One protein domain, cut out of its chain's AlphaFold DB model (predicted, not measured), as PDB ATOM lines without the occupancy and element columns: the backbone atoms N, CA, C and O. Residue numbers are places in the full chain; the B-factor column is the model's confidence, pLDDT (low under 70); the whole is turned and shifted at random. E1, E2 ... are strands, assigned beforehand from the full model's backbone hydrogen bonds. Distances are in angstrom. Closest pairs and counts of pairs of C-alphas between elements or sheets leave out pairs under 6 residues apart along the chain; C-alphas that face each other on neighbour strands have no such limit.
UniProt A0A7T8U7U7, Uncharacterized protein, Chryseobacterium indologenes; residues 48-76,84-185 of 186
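What this domain is: This is residues 48 to 76 and 84 to 185 of the 186 residues of an uncharacterized protein of Chryseobacterium indologenes (UniProt A0A7T8U7U7). The domain is a two-layer sandwich in which a small sheet, E4, E1 and E7, covers part of a larger, twisted sheet, E3, E2, E5, E6 and E8. A long stretch without named elements, residues 54 to 76, leads away from the sandwich, and residues 66 to 71 stick out. The printed part has 131 residues with no named helix and eight named strands, E1 to E8 in chain order; the class is all strand, with 57 of the residues in named elements, under half. The larger sheet, in the order E3, E2, E5, E6, E8, is antiparallel; the smaller, E4, E1, E7, is mixed. The whole is compact, with a radius of gyration of the C-alphas of 15.6 A, and elongated, spanning 49 by 27 by 24 A.

How they stand to each other: E1, residues 48 to 53, is the inner strand of the smaller sheet. E4, residues 124 to 129, is its antiparallel neighbour, with N 51 and O 125 2.8 A apart. E7, residues 173 to 176, is parallel to E1, with N 174 and O 50 2.9 A apart. In the larger sheet, E2, residues 94 to 102, and E3, residues 113 to 119, form a hairpin, with N 98 and O 116 at 2.8 A. E5, residues 135 to 144, is antiparallel to E2, with N 97 and O 140 at 2.8 A. E5 forms a hairpin with E6, residues 156 to 166, with N 141 and O 160 at 2.7 A. E8, residues 180 to 183, is an edge strand antiparallel to E6, with N 161 and O 180 at 2.8 A. These N and O pairs are within hydrogen-bond range. The two sheets form a sandwich, face to face: the facing parts are 9.5 A apart centre to centre, and the strands of one stand at 36 degrees to those of the other. The closest C-alphas of E2 and E4, those of Val 100 and Val 129, are 6.6 A apart. E8 is apart from E1, E4 and E7.

Where its parts are: E1 begins at C-alpha 48, (-14.035, 8.343, 21.908), and is 16.1 A long. E2 measures 26.2 A, E3 20.0 A, E4 15.4 A and E5 28.4 A. E6, 28.6 A, begins at C-alpha 156, (12.695, 1.941, 15.896). E7 measures 10.1 A and E8 9.4 A, ending at C-alpha 183, (15.224, 11.201, 17.173).

The domain as a whole: The two C-alphas farthest apart, those of Cys 69 and Asn 132, are 50.4 A apart. Residues 77 to 83 are not printed, and C-alphas 76 and 84 are 9.4 A apart across this cut, in the link from E1 to E2. The link from E5 to E6 is long, with 11 residues. The mean pLDDT of the printed part is 71.4; 57 residues are under 70, among them 54 to 76, 84 to 93 and 144 to 157.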
ATOM      1  N   ASN A  48     -14.820   8.949  22.981       92.56
ATOM      2  CA  ASN A  48     -14.035   8.343  21.908       92.56
ATOM      3  C   ASN A  48     -13.539   9.400  20.928       92.56
ATOM      4  O   ASN A  48     -14.347   9.975  20.214       92.56
ATOM      5  N   LEU A  49     -12.239   9.655  20.850       92.12
ATOM      6  CA  LEU A  49     -11.676  10.514  19.808       92.12
ATOM      7  C   LEU A  49     -11.237   9.647  18.625       92.12
ATOM      8  O   LEU A  49     -10.448   8.720  18.806       92.12
ATOM      9  N   THR A  50     -11.682   9.971  17.414       92.25
ATOM     10  CA  THR A  50     -11.069   9.424  16.197       92.25
ATOM     11  C   THR A  50      -9.821  10.234  15.862       92.25
ATOM     12  O   THR A  50      -9.900  11.405  15.493       92.25
ATOM     13  N   VAL A  51      -8.653   9.622  15.999       88.56
ATOM     14  CA  VAL A  51      -7.386  10.174  15.519       88.56
ATOM     15  C   VAL A  51      -7.239   9.826  14.049       88.56
ATOM     16  O   VAL A  51      -7.326   8.656  13.684       88.56
ATOM     17  N   ASN A  52      -7.011  10.837  13.222       87.69
ATOM     18  CA  ASN A  52      -6.734  10.686  11.801       87.69
ATOM     19  C   ASN A  52      -5.312  11.167  11.507       87.69
ATOM     20  O   ASN A  52      -4.898  12.227  11.984       87.69
ATOM     21  N   LEU A  53      -4.567  10.400  10.725       78.19
ATOM     22  CA  LEU A  53      -3.225  10.753  10.290       78.19
ATOM     23  C   LEU A  53      -3.213  10.990   8.791       78.19
ATOM     24  O   LEU A  53      -3.765  10.212   8.019       78.19
ATOM     25  N   TYR A  54      -2.564  12.076   8.381       67.25
ATOM     26  CA  TYR A  54      -2.218  12.248   6.977       67.25
ATOM     27  C   TYR A  54      -1.101  11.261   6.621       67.25
ATOM     28  O   TYR A  54      -0.283  10.909   7.471       67.25
ATOM     29  N   GLY A  55      -1.094  10.781   5.376       63.72
ATOM     30  CA  GLY A  55      -0.183   9.724   4.933       63.72
ATOM     31  C   GLY A  55       1.303  10.021   5.187       63.72
ATOM     32  O   GLY A  55       1.705  11.175   5.366       63.72
ATOM     33  N   ILE A  56       2.133   8.971   5.131       61.50
ATOM     34  CA  ILE A  56       3.594   9.009   5.382       61.50
ATOM     35  C   ILE A  56       4.304  10.080   4.547       61.50
ATOM     36  O   ILE A  56       5.268  10.694   4.999       61.50
ATOM     37  N   SER A  57       3.797  10.348   3.343       59.72
ATOM     38  CA  SER A  57       4.313  11.369   2.428       59.72
ATOM     39  C   SER A  57       4.378  12.786   3.018       59.72
ATOM     40  O   SER A  57       5.173  13.594   2.539       59.72
ATOM     41  N   SER A  58       3.592  13.084   4.059       58.28
ATOM     42  CA  SER A  58       3.576  14.381   4.752       58.28
ATOM     43  C   SER A  58       4.599  14.516   5.886       58.28
ATOM     44  O   SER A  58       4.806  15.618   6.396       58.28
ATOM     45  N   LEU A  59       5.267  13.428   6.282       63.84
ATOM     46  CA  LEU A  59       6.260  13.472   7.354       63.84
ATOM     47  C   LEU A  59       7.533  14.200   6.888       63.84
ATOM     48  O   LEU A  59       8.007  13.960   5.771       63.84
ATOM     49  N   PRO A  60       8.142  15.057   7.734       59.22
ATOM     50  CA  PRO A  60       9.410  15.688   7.402       59.22
ATOM     51  C   PRO A  60      10.475  14.642   7.073       59.22
ATOM     52  O   PRO A  60      10.776  13.755   7.881       59.22
ATOM     53  N   LYS A  61      11.068  14.776   5.883       59.28
ATOM     54  CA  LYS A  61      12.171  13.931   5.426       59.28
ATOM     55  C   LYS A  61      13.464  14.414   6.073       59.28
ATOM     56  O   LYS A  61      13.816  15.586   5.966       59.28
ATOM     57  N   VAL A  62      14.185  13.512   6.724       56.84
ATOM     58  CA  VAL A  62      15.487  13.835   7.316       56.84
ATOM     59  C   VAL A  62      16.551  13.791   6.216       56.84
ATOM     60  O   VAL A  62      16.553  12.891   5.379       56.84
ATOM     61  N   ASN A  63      17.445  14.782   6.182       51.06
ATOM     62  CA  ASN A  63      18.598  14.772   5.284       51.06
ATOM     63  C   ASN A  63      19.768  14.077   5.986       51.06
ATOM     64  O   ASN A  63      20.310  14.583   6.967       51.06
ATOM     65  N   TYR A  64      20.155  12.908   5.488       50.72
ATOM     66  CA  TYR A  64      21.087  12.024   6.183       50.72
ATOM     67  C   TYR A  64      22.561  12.209   5.793       50.72
ATOM     68  O   TYR A  64      23.410  11.405   6.173       50.72
ATOM     69  N   ARG A  65      22.885  13.273   5.048       39.56
ATOM     70  CA  ARG A  65      24.219  13.506   4.467       39.56
ATOM     71  C   ARG A  65      25.356  13.651   5.493       39.56
ATOM     72  O   ARG A  65      26.507  13.472   5.118       39.56
ATOM     73  N   ASN A  66      25.048  13.942   6.759       42.78
ATOM     74  CA  ASN A  66      26.044  14.256   7.794       42.78
ATOM     75  C   ASN A  66      26.171  13.195   8.907       42.78
ATOM     76  O   ASN A  66      26.778  13.481   9.937       42.78
ATOM     77  N   TYR A  67      25.609  11.992   8.743       44.16
ATOM     78  CA  TYR A  67      25.675  10.954   9.781       44.16
ATOM     79  C   TYR A  67      26.812   9.946   9.531       44.16
ATOM     80  O   TYR A  67      27.036   9.554   8.383       44.16
ATOM     81  N   PRO A  68      27.536   9.514  10.585       38.44
ATOM     82  CA  PRO A  68      28.627   8.555  10.455       38.44
ATOM     83  C   PRO A  68      28.129   7.209   9.908       38.44
ATOM     84  O   PRO A  68      27.060   6.719  10.269       38.44
ATOM     85  N   CYS A  69      28.918   6.635   8.998       30.55
ATOM     86  CA  CYS A  69      28.590   5.409   8.278       30.55
ATOM     87  C   CYS A  69      28.517   4.179   9.219       30.55
ATOM     88  O   CYS A  69      29.356   4.076  10.112       30.55
ATOM     89  N   PRO A  70      27.592   3.219   9.009       38.78
ATOM     90  CA  PRO A  70      26.620   3.162   7.928       38.78
ATOM     91  C   PRO A  70      25.383   4.001   8.269       38.78
ATOM     92  O   PRO A  70      24.460   3.550   8.946       38.78
ATOM     93  N   ALA A  71      25.330   5.213   7.719       38.66
ATOM     94  CA  ALA A  71      24.108   5.962   7.569       38.66
ATOM     95  C   ALA A  71      23.295   5.157   6.557       38.66
ATOM     96  O   ALA A  71      23.520   5.245   5.353       38.66
ATOM     97  N   THR A  72      22.423   4.280   7.047       38.44
ATOM     98  CA  THR A  72      21.422   3.585   6.233       38.44
ATOM     99  C   THR A  72      20.054   4.099   6.629       38.44
ATOM    100  O   THR A  72      19.365   3.510   7.462       38.44
ATOM    101  N   PRO A  73      19.630   5.214   6.034       40.28
ATOM    102  CA  PRO A  73      18.381   5.837   6.361       40.28
ATOM    103  C   PRO A  73      17.507   5.772   5.114       40.28
ATOM    104  O   PRO A  73      17.326   6.738   4.374       40.28
ATOM    105  N   TYR A  74      17.076   4.561   4.801       41.91
ATOM    106  CA  TYR A  74      16.214   4.344   3.658       41.91
ATOM    107  C   TYR A  74      14.777   4.507   4.133       41.91
ATOM    108  O   TYR A  74      14.135   3.519   4.479       41.91
ATOM    109  N   LEU A  75      14.283   5.753   4.124       44.50
ATOM    110  CA  LEU A  75      12.854   6.000   3.929       44.50
ATOM    111  C   LEU A  75      12.474   5.332   2.601       44.50
ATOM    112  O   LEU A  75      12.635   5.928   1.539       44.50
ATOM    113  N   GLY A  76      12.043   4.075   2.665       41.06
ATOM    114  CA  GLY A  76      11.817   3.251   1.481       41.06
ATOM    115  C   GLY A  76      13.123   2.774   0.837       41.06
ATOM    116  O   GLY A  76      14.074   3.521   0.617       41.06
ATOM    117  N   SER A  84       4.106   5.834   0.239       47.47
ATOM    118  CA  SER A  84       3.346   7.055  -0.035       47.47
ATOM    119  C   SER A  84       2.120   7.174   0.871       47.47
ATOM    120  O   SER A  84       1.640   8.283   1.133       47.47
ATOM    121  N   SER A  85       1.673   6.032   1.397       49.38
ATOM    122  CA  SER A  85       0.495   5.874   2.238       49.38
ATOM    123  C   SER A  85       0.803   5.021   3.470       49.38
ATOM    124  O   SER A  85       1.800   4.301   3.518       49.38
ATOM    125  N   LEU A  86      -0.047   5.128   4.490       51.72
ATOM    126  CA  LEU A  86       0.009   4.251   5.662       51.72
ATOM    127  C   LEU A  86      -0.435   2.814   5.311       51.72
ATOM    128  O   LEU A  86       0.002   1.859   5.952       51.72
ATOM    129  N   ASP A  87      -1.202   2.685   4.224       48.81
ATOM    130  CA  ASP A  87      -1.774   1.453   3.682       48.81
ATOM    131  C   ASP A  87      -0.812   0.692   2.730       48.81
ATOM    132  O   ASP A  87      -1.186  -0.349   2.187       48.81
ATOM    133  N   ASP A  88       0.419   1.190   2.510       44.03
ATOM    134  CA  ASP A  88       1.421   0.586   1.611       44.03
ATOM    135  C   ASP A  88       1.945  -0.753   2.180       44.03
ATOM    136  O   ASP A  88       2.960  -0.857   2.881       44.03
ATOM    137  N   LEU A  89       1.208  -1.817   1.867       44.91
ATOM    138  CA  LEU A  89       1.641  -3.208   1.939       44.91
ATOM    139  C   LEU A  89       2.806  -3.440   0.955       44.91
ATOM    140  O   LEU A  89       2.842  -2.817  -0.106       44.91
ATOM    141  N   PRO A  90       3.768  -4.338   1.250       46.59
ATOM    142  CA  PRO A  90       3.644  -5.483   2.159       46.59
ATOM    143  C   PRO A  90       4.412  -5.379   3.488       46.59
ATOM    144  O   PRO A  90       4.594  -6.402   4.141       46.59
ATOM    145  N   PHE A  91       4.909  -4.206   3.899       50.25
ATOM    146  CA  PHE A  91       5.937  -4.188   4.948       50.25
ATOM    147  C   PHE A  91       5.532  -3.693   6.338       50.25
ATOM    148  O   PHE A  91       6.348  -3.872   7.231       50.25
ATOM    149  N   GLU A  92       4.348  -3.107   6.571       56.28
ATOM    150  CA  GLU A  92       3.890  -2.664   7.917       56.28
ATOM    151  C   GLU A  92       5.014  -2.067   8.804       56.28
ATOM    152  O   GLU A  92       5.068  -2.262  10.019       56.28
ATOM    153  N   LYS A  93       5.985  -1.366   8.195       60.84
ATOM    154  CA  LYS A  93       7.235  -0.948   8.865       60.84
ATOM    155  C   LYS A  93       7.010   0.186   9.842       60.84
ATOM    156  O   LYS A  93       7.942   0.612  10.522       60.84
ATOM    157  N   PHE A  94       5.791   0.691   9.879       71.19
ATOM    158  CA  PHE A  94       5.436   1.856  10.631       71.19
ATOM    159  C   PHE A  94       4.297   1.553  11.589       71.19
ATOM    160  O   PHE A  94       3.391   0.764  11.319       71.19
ATOM    161  N   TYR A  95       4.371   2.180  12.751       74.50
ATOM    162  CA  TYR A  95       3.324   2.101  13.751       74.50
ATOM    163  C   TYR A  95       3.230   3.422  14.497       74.50
ATOM    164  O   TYR A  95       4.196   4.180  14.611       74.50
ATOM    165  N   CYS A  96       2.046   3.675  15.029       80.81
ATOM    166  CA  CYS A  96       1.754   4.837  15.838       80.81
ATOM    167  C   CYS A  96       1.596   4.427  17.294       80.81
ATOM    168  O   CYS A  96       0.980   3.408  17.619       80.81
ATOM    169  N   VAL A  97       2.101   5.269  18.182       85.06
ATOM    170  CA  VAL A  97       1.790   5.239  19.604       85.06
ATOM    171  C   VAL A  97       1.060   6.525  19.923       85.06
ATOM    172  O   VAL A  97       1.628   7.613  19.867       85.06
ATOM    173  N   VAL A  98      -0.215   6.397  20.259       89.69
ATOM    174  CA  VAL A  98      -1.041   7.518  20.681       89.69
ATOM    175  C   VAL A  98      -1.084   7.529  22.198       89.69
ATOM    176  O   VAL A  98      -1.547   6.570  22.815       89.69
ATOM    177  N   THR A  99      -0.603   8.605  22.804       93.12
ATOM    178  CA  THR A  99      -0.658   8.818  24.250       93.12
ATOM    179  C   THR A  99      -1.637   9.936  24.556       93.12
ATOM    180  O   THR A  99      -1.455  11.072  24.126       93.12
ATOM    181  N   VAL A 100      -2.663   9.618  25.337       94.31
ATOM    182  CA  VAL A 100      -3.604  10.589  25.888       94.31
ATOM    183  C   VAL A 100      -3.198  10.874  27.319       94.31
ATOM    184  O   VAL A 100      -3.115   9.953  28.127       94.31
ATOM    185  N   THR A 101      -2.956  12.139  27.633       93.81
ATOM    186  CA  THR A 101      -2.664  12.609  28.987       93.81
ATOM    187  C   THR A 101      -3.830  13.453  29.477       93.81
ATOM    188  O   THR A 101      -4.116  14.504  28.905       93.81
ATOM    189  N   ASN A 102      -4.494  13.010  30.538       91.69
ATOM    190  CA  ASN A 102      -5.435  13.824  31.288       91.69
ATOM    191  C   ASN A 102      -4.642  14.879  32.072       91.69
ATOM    192  O   ASN A 102      -3.801  14.539  32.902       91.69
ATOM    193  N   MET A 103      -4.881  16.158  31.782       90.31
ATOM    194  CA  MET A 103      -4.089  17.244  32.364       90.31
ATOM    195  C   MET A 103      -4.557  17.659  33.762       90.31
ATOM    196  O   MET A 103      -3.877  18.444  34.414       90.31
ATOM    197  N   THR A 104      -5.711  17.170  34.216       87.00
ATOM    198  CA  THR A 104      -6.321  17.568  35.494       87.00
ATOM    199  C   THR A 104      -6.431  16.412  36.483       87.00
ATOM    200  O   THR A 104      -6.514  16.652  37.684       87.00
ATOM    201  N   ASN A 105      -6.418  15.162  36.008       85.62
ATOM    202  CA  ASN A 105      -6.591  13.983  36.848       85.62
ATOM    203  C   ASN A 105      -5.524  12.906  36.580       85.62
ATOM    204  O   ASN A 105      -5.600  12.160  35.603       85.62
ATOM    205  N   SER A 106      -4.585  12.761  37.516       87.19
ATOM    206  CA  SER A 106      -3.532  11.739  37.498       87.19
ATOM    207  C   SER A 106      -4.011  10.325  37.860       87.19
ATOM    208  O   SER A 106      -3.282   9.364  37.631       87.19
ATOM    209  N   SER A 107      -5.231  10.163  38.385       87.62
ATOM    210  CA  SER A 107      -5.834   8.841  38.635       87.62
ATOM    211  C   SER A 107      -6.497   8.230  37.396       87.62
ATOM    212  O   SER A 107      -6.888   7.065  37.411       87.62
ATOM    213  N   TRP A 108      -6.628   8.992  36.305       87.00
ATOM    214  CA  TRP A 108      -7.191   8.490  35.055       87.00
ATOM    215  C   TRP A 108      -6.158   7.647  34.292       87.00
ATOM    216  O   TRP A 108      -5.130   8.161  33.854       87.00
ATOM    217  N   GLY A 109      -6.426   6.353  34.105       87.06
ATOM    218  CA  GLY A 109      -5.466   5.436  33.481       87.06
ATOM    219  C   GLY A 109      -4.239   5.186  34.368       87.06
ATOM    220  O   GLY A 109      -4.356   5.106  35.587       87.06
ATOM    221  N   ASN A 110      -3.059   5.049  33.761       89.00
ATOM    222  CA  ASN A 110      -1.800   4.898  34.492       89.00
ATOM    223  C   ASN A 110      -1.119   6.267  34.634       89.00
ATOM    224  O   ASN A 110      -0.612   6.804  33.648       89.00
ATOM    225  N   ASN A 111      -1.121   6.841  35.841       89.62
ATOM    226  CA  ASN A 111      -0.554   8.166  36.139       89.62
ATOM    227  C   ASN A 111      -1.081   9.285  35.217       89.62
ATOM    228  O   ASN A 111      -0.315  10.092  34.688       89.62
ATOM    229  N   GLY A 112      -2.395   9.310  34.989       88.56
ATOM    230  CA  GLY A 112      -3.062  10.312  34.157       88.56
ATOM    231  C   GLY A 112      -2.972  10.018  32.665       88.56
ATOM    232  O   GLY A 112      -3.305  10.887  31.863       88.56
ATOM    233  N   LYS A 113      -2.487   8.836  32.266       92.19
ATOM    234  CA  LYS A 113      -2.214   8.511  30.865       92.19
ATOM    235  C   LYS A 113      -2.882   7.222  30.414       92.19
ATOM    236  O   LYS A 113      -2.942   6.230  31.142       92.19
ATOM    237  N   LYS A 114      -3.306   7.215  29.153       93.00
ATOM    238  CA  LYS A 114      -3.642   6.008  28.394       93.00
ATOM    239  C   LYS A 114      -2.850   5.999  27.099       93.00
ATOM    240  O   LYS A 114      -2.724   7.027  26.439       93.00
ATOM    241  N   THR A 115      -2.347   4.830  26.727       89.69
ATOM    242  CA  THR A 115      -1.558   4.649  25.509       89.69
ATOM    243  C   THR A 115      -2.229   3.612  24.626       89.69
ATOM    244  O   THR A 115      -2.668   2.570  25.104       89.69
ATOM    245  N   THR A 116      -2.330   3.904  23.335       88.31
ATOM    246  CA  THR A 116      -2.840   2.992  22.311       88.31
ATOM    247  C   THR A 116      -1.780   2.823  21.237       88.31
ATOM    248  O   THR A 116      -1.294   3.807  20.685       88.31
ATOM    249  N   ILE A 117      -1.428   1.572  20.943       81.38
ATOM    250  CA  ILE A 117      -0.538   1.224  19.834       81.38
ATOM    251  C   ILE A 117      -1.405   0.838  18.637       81.38
ATOM    252  O   ILE A 117      -2.423   0.156  18.783       81.38
ATOM    253  N   TRP A 118      -1.023   1.312  17.461       74.88
ATOM    254  CA  TRP A 118      -1.794   1.196  16.233       74.88
ATOM    255  C   TRP A 118      -0.845   0.912  15.065       74.88
ATOM    256  O   TRP A 118       0.072   1.689  14.806       74.88
ATOM    257  N   ASN A 119      -1.043  -0.221  14.386       69.62
ATOM    258  CA  ASN A 119      -0.360  -0.544  13.134       69.62
ATOM    259  C   ASN A 119      -0.962   0.291  12.001       69.62
ATOM    260  O   ASN A 119      -2.178   0.379  11.862       69.62
ATOM    261  N   THR A 120      -0.142   0.913  11.170       64.94
ATOM    262  CA  THR A 120      -0.619   1.956  10.254       64.94
ATOM    263  C   THR A 120      -1.416   1.437   9.050       64.94
ATOM    264  O   THR A 120      -1.684   2.205   8.152       64.94
ATOM    265  N   ALA A 121      -1.896   0.192   9.032       63.16
ATOM    266  CA  ALA A 121      -2.720  -0.368   7.947       63.16
ATOM    267  C   ALA A 121      -4.077   0.344   7.710       63.16
ATOM    268  O   ALA A 121      -4.872  -0.065   6.873       63.16
ATOM    269  N   SER A 122      -4.380   1.355   8.519       70.94
ATOM    270  CA  SER A 122      -5.436   2.331   8.304       70.94
ATOM    271  C   SER A 122      -4.879   3.681   8.726       70.94
ATOM    272  O   SER A 122      -4.062   3.717   9.644       70.94
ATOM    273  N   ASN A 123      -5.362   4.771   8.122       77.19
ATOM    274  CA  ASN A 123      -5.042   6.158   8.487       77.19
ATOM    275  C   ASN A 123      -5.795   6.658   9.739       77.19
ATOM    276  O   ASN A 123      -5.575   7.784  10.185       77.19
ATOM    277  N   GLN A 124      -6.686   5.844  10.316       84.69
ATOM    278  CA  GLN A 124      -7.548   6.243  11.427       84.69
ATOM    279  C   GLN A 124      -7.512   5.264  12.598       84.69
ATOM    280  O   GLN A 124      -7.444   4.045  12.429       84.69
ATOM    281  N   LYS A 125      -7.649   5.804  13.811       87.44
ATOM    282  CA  LYS A 125      -7.787   5.017  15.036       87.44
ATOM    283  C   LYS A 125      -8.695   5.701  16.047       87.44
ATOM    284  O   LYS A 125      -8.486   6.856  16.403       87.44
ATOM    285  N   VAL A 126      -9.663   4.956  16.570       91.62
ATOM    286  CA  VAL A 126     -10.483   5.402  17.704       91.62
ATOM    287  C   VAL A 126      -9.733   5.145  19.010       91.62
ATOM    288  O   VAL A 126      -9.258   4.030  19.244       91.62
ATOM    289  N   ILE A 127      -9.631   6.170  19.856       91.56
ATOM    290  CA  ILE A 127      -8.991   6.119  21.175       91.56
ATOM    291  C   ILE A 127      -9.926   6.650  22.266       91.56
ATOM    292  O   ILE A 127     -10.824   7.448  22.002       91.56
ATOM    293  N   SER A 128      -9.670   6.259  23.513       91.81
ATOM    294  CA  SER A 128     -10.381   6.765  24.693       91.81
ATOM    295  C   SER A 128      -9.741   8.059  25.213       91.81
ATOM    296  O   SER A 128      -8.526   8.111  25.419       91.81
ATOM    297  N   VAL A 129     -10.556   9.090  25.455       92.31
ATOM    298  CA  VAL A 129     -10.161  10.385  26.031       92.31
ATOM    299  C   VAL A 129     -11.032  10.743  27.246       92.31
ATOM    300  O   VAL A 129     -12.169  10.270  27.337       92.31
ATOM    301  N   PRO A 130     -10.549  11.585  28.179       89.75
ATOM    302  CA  PRO A 130     -11.343  12.024  29.325       89.75
ATOM    303  C   PRO A 130     -12.640  12.732  28.905       89.75
ATOM    304  O   PRO A 130     -12.633  13.591  28.024       89.75
ATOM    305  N   GLY A 131     -13.760  12.411  29.557       85.00
ATOM    306  CA  GLY A 131     -15.073  12.944  29.170       85.00
ATOM    307  C   GLY A 131     -15.358  14.394  29.583       85.00
ATOM    308  O   GLY A 131     -16.193  15.051  28.948       85.00
ATOM    309  N   ASN A 132     -14.682  14.883  30.629       79.00
ATOM    310  CA  ASN A 132     -14.920  16.193  31.251       79.00
ATOM    311  C   ASN A 132     -13.634  16.824  31.813       79.00
ATOM    312  O   ASN A 132     -13.578  17.292  32.948       79.00
ATOM    313  N   SER A 133     -12.536  16.742  31.072       83.94
ATOM    314  CA  SER A 133     -11.251  17.298  31.503       83.94
ATOM    315  C   SER A 133     -10.439  17.716  30.297       83.94
ATOM    316  O   SER A 133     -10.590  17.130  29.228       83.94
ATOM    317  N   ALA A 134      -9.570  18.709  30.473       89.19
ATOM    318  CA  ALA A 134      -8.597  19.040  29.450       89.19
ATOM    319  C   ALA A 134      -7.622  17.869  29.274       89.19
ATOM    320  O   ALA A 134      -7.170  17.259  30.251       89.19
ATOM    321  N   TYR A 135      -7.297  17.548  28.029       92.19
ATOM    322  CA  TYR A 135      -6.410  16.437  27.713       92.19
ATOM    323  C   TYR A 135      -5.455  16.803  26.588       92.19
ATOM    324  O   TYR A 135      -5.768  17.597  25.702       92.19
ATOM    325  N   ARG A 136      -4.273  16.200  26.620       93.44
ATOM    326  CA  ARG A 136      -3.295  16.272  25.542       93.44
ATOM    327  C   ARG A 136      -3.250  14.942  24.823       93.44
ATOM    328  O   ARG A 136      -3.181  13.900  25.469       93.44
ATOM    329  N   VAL A 137      -3.258  14.988  23.503       93.31
ATOM    330  CA  VAL A 137      -2.994  13.828  22.659       93.31
ATOM    331  C   VAL A 137      -1.641  14.038  22.007       93.31
ATOM    332  O   VAL A 137      -1.432  15.033  21.318       93.31
ATOM    333  N   THR A 138      -0.738  13.096  22.229       92.12
ATOM    334  CA  THR A 138       0.556  13.014  21.558       92.12
ATOM    335  C   THR A 138       0.528  11.794  20.655       92.12
ATOM    336  O   THR A 138       0.204  10.695  21.110       92.12
ATOM    337  N   VAL A 139       0.855  11.978  19.382       88.94
ATOM    338  CA  VAL A 139       1.023  10.893  18.422       88.94
ATOM    339  C   VAL A 139       2.496  10.780  18.084       88.94
ATOM    340  O   VAL A 139       3.078  11.684  17.488       88.94
ATOM    341  N   ASP A 140       3.078   9.649  18.455       83.88
ATOM    342  CA  ASP A 140       4.424   9.271  18.069       83.88
ATOM    343  C   ASP A 140       4.354   8.257  16.927       83.88
ATOM    344  O   ASP A 140       3.855   7.144  17.092       83.88
ATOM    345  N   TYR A 141       4.870   8.647  15.773       80.12
ATOM    346  CA  TYR A 141       5.032   7.812  14.599       80.12
ATOM    347  C   TYR A 141       6.429   7.194  14.602       80.12
ATOM    348  O   TYR A 141       7.423   7.911  14.738       80.12
ATOM    349  N   TYR A 142       6.520   5.878  14.445       76.19
ATOM    350  CA  TYR A 142       7.782   5.149  14.480       76.19
ATOM    351  C   TYR A 142       8.002   4.374  13.188       76.19
ATOM    352  O   TYR A 142       7.096   3.707  12.697       76.19
ATOM    353  N   GLU A 143       9.235   4.402  12.692       72.88
ATOM    354  CA  GLU A 143       9.738   3.481  11.669       72.88
ATOM    355  C   GLU A 143      10.520   2.356  12.345       72.88
ATOM    356  O   GLU A 143      11.383   2.634  13.172       72.88
ATOM    357  N   GLN A 144      10.277   1.097  11.995       64.00
ATOM    358  CA  GLN A 144      10.995  -0.046  12.560       64.00
ATOM    359  C   GLN A 144      12.295  -0.375  11.828       64.00
ATOM    360  O   GLN A 144      12.439  -0.162  10.625       64.00
ATOM    361  N   LYS A 145      13.254  -0.961  12.558       58.62
ATOM    362  CA  LYS A 145      14.514  -1.455  11.985       58.62
ATOM    363  C   LYS A 145      14.343  -2.676  11.090       58.62
ATOM    364  O   LYS A 145      15.164  -2.864  10.189       58.62
ATOM    365  N   ASN A 146      13.313  -3.476  11.344       54.88
ATOM    366  CA  ASN A 146      13.071  -4.754  10.686       54.88
ATOM    367  C   ASN A 146      11.993  -4.632   9.604       54.88
ATOM    368  O   ASN A 146      11.303  -3.623   9.501       54.88
ATOM    369  N   GLN A 147      11.856  -5.668   8.772       52.53
ATOM    370  CA  GLN A 147      10.854  -5.700   7.701       52.53
ATOM    371  C   GLN A 147       9.410  -5.892   8.188       52.53
ATOM    372  O   GLN A 147       8.515  -5.830   7.356       52.53
ATOM    373  N   PHE A 148       9.199  -6.116   9.487       52.94
ATOM    374  CA  PHE A 148       7.903  -6.433  10.083       52.94
ATOM    375  C   PHE A 148       7.721  -5.687  11.400       52.94
ATOM    376  O   PHE A 148       8.701  -5.460  12.114       52.94
ATOM    377  N   TRP A 149       6.467  -5.373  11.727       48.16
ATOM    378  CA  TRP A 149       6.084  -4.752  12.988       48.16
ATOM    379  C   TRP A 149       6.347  -5.665  14.198       48.16
ATOM    380  O   TRP A 149       5.901  -6.807  14.266       48.16
ATOM    381  N   THR A 150       7.034  -5.124  15.199       52.72
ATOM    382  CA  THR A 150       7.179  -5.677  16.550       52.72
ATOM    383  C   THR A 150       6.751  -4.627  17.575       52.72
ATOM    384  O   THR A 150       7.044  -3.444  17.433       52.72
ATOM    385  N   ASN A 151       6.031  -5.007  18.625       49.56
ATOM    386  CA  ASN A 151       5.449  -4.070  19.598       49.56
ATOM    387  C   ASN A 151       6.472  -3.370  20.532       49.56
ATOM    388  O   ASN A 151       6.082  -2.825  21.565       49.56
ATOM    389  N   THR A 152       7.768  -3.371  20.204       53.94
ATOM    390  CA  THR A 152       8.850  -2.842  21.045       53.94
ATOM    391  C   THR A 152       9.462  -1.574  20.443       53.94
ATOM    392  O   THR A 152      10.150  -1.602  19.424       53.94
ATOM    393  N   ALA A 153       9.281  -0.433  21.119       47.44
ATOM    394  CA  ALA A 153       9.798   0.866  20.665       47.44
ATOM    395  C   ALA A 153      11.334   0.962  20.585       47.44
ATOM    396  O   ALA A 153      11.871   1.822  19.892       47.44
ATOM    397  N   GLN A 154      12.044   0.048  21.249       49.97
ATOM    398  CA  GLN A 154      13.509  -0.055  21.236       49.97
ATOM    399  C   GLN A 154      14.077  -0.478  19.870       49.97
ATOM    400  O   GLN A 154      15.277  -0.366  19.636       49.97
ATOM    401  N   SER A 155      13.228  -0.950  18.955       49.84
ATOM    402  CA  SER A 155      13.622  -1.388  17.614       49.84
ATOM    403  C   SER A 155      13.402  -0.327  16.525       49.84
ATOM    404  O   SER A 155      13.595  -0.623  15.347       49.84
ATOM    405  N   ALA A 156      13.003   0.900  16.877       54.41
ATOM    406  CA  ALA A 156      12.695   1.941  15.896       54.41
ATOM    407  C   ALA A 156      13.958   2.618  15.317       54.41
ATOM    408  O   ALA A 156      14.950   2.788  16.018       54.41
ATOM    409  N   ARG A 157      13.936   2.998  14.032       63.00
ATOM    410  CA  ARG A 157      14.974   3.789  13.330       63.00
ATOM    411  C   ARG A 157      14.737   5.285  13.441       63.00
ATOM    412  O   ARG A 157      15.692   6.045  13.561       63.00
ATOM    413  N   GLY A 158      13.477   5.700  13.403       71.00
ATOM    414  CA  GLY A 158      13.075   7.098  13.417       71.00
ATOM    415  C   GLY A 158      11.802   7.286  14.224       71.00
ATOM    416  O   GLY A 158      10.944   6.400  14.253       71.00
ATOM    417  N   LYS A 159      11.709   8.440  14.884       77.44
ATOM    418  CA  LYS A 159      10.532   8.878  15.629       77.44
ATOM    419  C   LYS A 159      10.111  10.266  15.160       77.44
ATOM    420  O   LYS A 159      10.903  11.210  15.233       77.44
ATOM    421  N   TRP A 160       8.853  10.399  14.761       81.06
ATOM    422  CA  TRP A 160       8.204  11.679  14.509       81.06
ATOM    423  C   TRP A 160       7.091  11.888  15.524       81.06
ATOM    424  O   TRP A 160       6.342  10.963  15.815       81.06
ATOM    425  N   THR A 161       6.956  13.098  16.046       84.56
ATOM    426  CA  THR A 161       5.962  13.406  17.075       84.56
ATOM    427  C   THR A 161       5.089  14.565  16.635       84.56
ATOM    428  O   THR A 161       5.579  15.560  16.102       84.56
ATOM    429  N   SER A 162       3.794  14.437  16.889       86.44
ATOM    430  CA  SER A 162       2.831  15.528  16.848       86.44
ATOM    431  C   SER A 162       2.058  15.560  18.158       86.44
ATOM    432  O   SER A 162       1.837  14.520  18.780       86.44
ATOM    433  N   GLU A 163       1.638  16.737  18.600       91.50
ATOM    434  CA  GLU A 163       0.803  16.863  19.786       91.50
ATOM    435  C   GLU A 163      -0.249  17.951  19.634       91.50
ATOM    436  O   GLU A 163      -0.067  18.937  18.923       91.50
ATOM    437  N   TYR A 164      -1.367  17.762  20.328       91.06
ATOM    438  CA  TYR A 164      -2.412  18.761  20.440       91.06
ATOM    439  C   TYR A 164      -3.064  18.705  21.817       91.06
ATOM    440  O   TYR A 164      -3.284  17.629  22.382       91.06
ATOM    441  N   THR A 165      -3.372  19.879  22.367       92.44
ATOM    442  CA  THR A 165      -4.025  20.018  23.671       92.44
ATOM    443  C   THR A 165      -5.455  20.510  23.488       92.44
ATOM    444  O   THR A 165      -5.691  21.567  22.909       92.44
ATOM    445  N   PHE A 166      -6.405  19.761  24.035       90.44
ATOM    446  CA  PHE A 166      -7.823  20.094  24.073       90.44
ATOM    447  C   PHE A 166      -8.123  20.756  25.421       90.44
ATOM    448  O   PHE A 166      -8.215  20.083  26.448       90.44
ATOM    449  N   SER A 167      -8.206  22.087  25.426       83.31
ATOM    450  CA  SER A 167      -8.358  22.912  26.634       83.31
ATOM    451  C   SER A 167      -9.797  22.997  27.153       83.31
ATOM    452  O   SER A 167      -9.999  23.184  28.349       83.31
ATOM    453  N   SER A 168     -10.799  22.822  26.287       68.56
ATOM    454  CA  SER A 168     -12.205  22.666  26.675       68.56
ATOM    455  C   SER A 168     -12.996  22.003  25.547       68.56
ATOM    456  O   SER A 168     -12.782  22.303  24.375       68.56
ATOM    457  N   GLY A 169     -13.902  21.092  25.907       61.66
ATOM    458  CA  GLY A 169     -14.730  20.364  24.947       61.66
ATOM    459  C   GLY A 169     -14.091  19.083  24.399       61.66
ATOM    460  O   GLY A 169     -12.876  18.916  24.340       61.66
ATOM    461  N   TYR A 170     -14.966  18.152  24.025       69.75
ATOM    462  CA  TYR A 170     -14.617  16.924  23.319       69.75
ATOM    463  C   TYR A 170     -14.660  17.181  21.813       69.75
ATOM    464  O   TYR A 170     -15.623  17.778  21.332       69.75
ATOM    465  N   SER A 171     -13.664  16.682  21.080       75.88
ATOM    466  CA  SER A 171     -13.748  16.572  19.622       75.88
ATOM    467  C   SER A 171     -14.026  15.128  19.218       75.88
ATOM    468  O   SER A 171     -13.386  14.213  19.730       75.88
ATOM    469  N   GLY A 172     -14.945  14.920  18.272       83.12
ATOM    470  CA  GLY A 172     -15.222  13.591  17.715       83.12
ATOM    471  C   GLY A 172     -14.105  13.066  16.820       83.12
ATOM    472  O   GLY A 172     -13.876  11.862  16.726       83.12
ATOM    473  N   THR A 173     -13.371  13.962  16.168       90.00
ATOM    474  CA  THR A 173     -12.254  13.610  15.290       90.00
ATOM    475  C   THR A 173     -11.193  14.697  15.346       90.00
ATOM    476  O   THR A 173     -11.509  15.878  15.492       90.00
ATOM    477  N   TYR A 174      -9.927  14.312  15.250       89.44
ATOM    478  CA  TYR A 174      -8.832  15.258  15.095       89.44
ATOM    479  C   TYR A 174      -7.775  14.695  14.150       89.44
ATOM    480  O   TYR A 174      -7.367  13.539  14.287       89.44
ATOM    481  N   SER A 175      -7.340  15.524  13.204       88.62
ATOM    482  CA  SER A 175      -6.343  15.149  12.207       88.62
ATOM    483  C   SER A 175      -4.979  15.729  12.576       88.62
ATOM    484  O   SER A 175      -4.844  16.943  12.722       88.62
ATOM    485  N   PHE A 176      -3.961  14.879  12.688       84.19
ATOM    486  CA  PHE A 176      -2.577  15.317  12.880       84.19
ATOM    487  C   PHE A 176      -1.856  15.325  11.532       84.19
ATOM    488  O   PHE A 176      -1.633  14.274  10.933       84.19
ATOM    489  N   SER A 177      -1.516  16.522  11.048       74.81
ATOM    490  CA  SER A 177      -0.788  16.761   9.788       74.81
ATOM    491  C   SER A 177       0.652  17.221   9.985       74.81
ATOM    492  O   SER A 177       1.466  17.076   9.081       74.81
ATOM    493  N   PHE A 178       0.971  17.804  11.141       76.25
ATOM    494  CA  PHE A 178       2.270  18.423  11.382       76.25
ATOM    495  C   PHE A 178       3.063  17.608  12.383       76.25
ATOM    496  O   PHE A 178       2.721  17.550  13.563       76.25
ATOM    497  N   PHE A 179       4.131  16.993  11.898       75.69
ATOM    498  CA  PHE A 179       5.027  16.178  12.696       75.69
ATOM    499  C   PHE A 179       6.403  16.819  12.768       75.69
ATOM    500  O   PHE A 179       6.879  17.391  11.792       75.69
ATOM    501  N   THR A 180       7.063  16.657  13.907       78.00
ATOM    502  CA  THR A 180       8.463  17.027  14.105       78.00
ATOM    503  C   THR A 180       9.289  15.755  14.211       78.00
ATOM    504  O   THR A 180       8.918  14.844  14.949       78.00
ATOM    505  N   PHE A 181      10.411  15.669  13.494       74.69
ATOM    506  CA  PHE A 181      11.363  14.575  13.689       74.69
ATOM    507  C   PHE A 181      12.102  14.774  15.016       74.69
ATOM    508  O   PHE A 181      12.726  15.814  15.221       74.69
ATOM    509  N   VAL A 182      12.015  13.797  15.920       68.44
ATOM    510  CA  VAL A 182      12.535  13.928  17.289       68.44
ATOM    511  C   VAL A 182      13.864  13.202  17.464       68.44
ATOM    512  O   VAL A 182      14.754  13.730  18.123       68.44
ATOM    513  N   GLN A 183      14.023  11.996  16.909       63.66
ATOM    514  CA  GLN A 183      15.224  11.201  17.173       63.66
ATOM    515  C   GLN A 183      15.445  10.066  16.165       63.66
ATOM    516  O   GLN A 183      14.497   9.401  15.742       63.66
ATOM    517  N   GLN A 184      16.723   9.796  15.872       55.50
ATOM    518  CA  GLN A 184      17.199   8.512  15.358       55.50
ATOM    519  C   GLN A 184      17.564   7.619  16.554       55.50
ATOM    520  O   GLN A 184      18.471   7.943  17.322       55.50
ATOM    521  N   LEU A 185      16.810   6.544  16.776       52.34
ATOM    522  CA  LEU A 185      17.048   5.613  17.884       52.34
ATOM    523  C   LEU A 185      18.092   4.573  17.425       52.34
ATOM    524  O   LEU A 185      17.825   3.764  16.534       52.34
TER     525      LEU A 185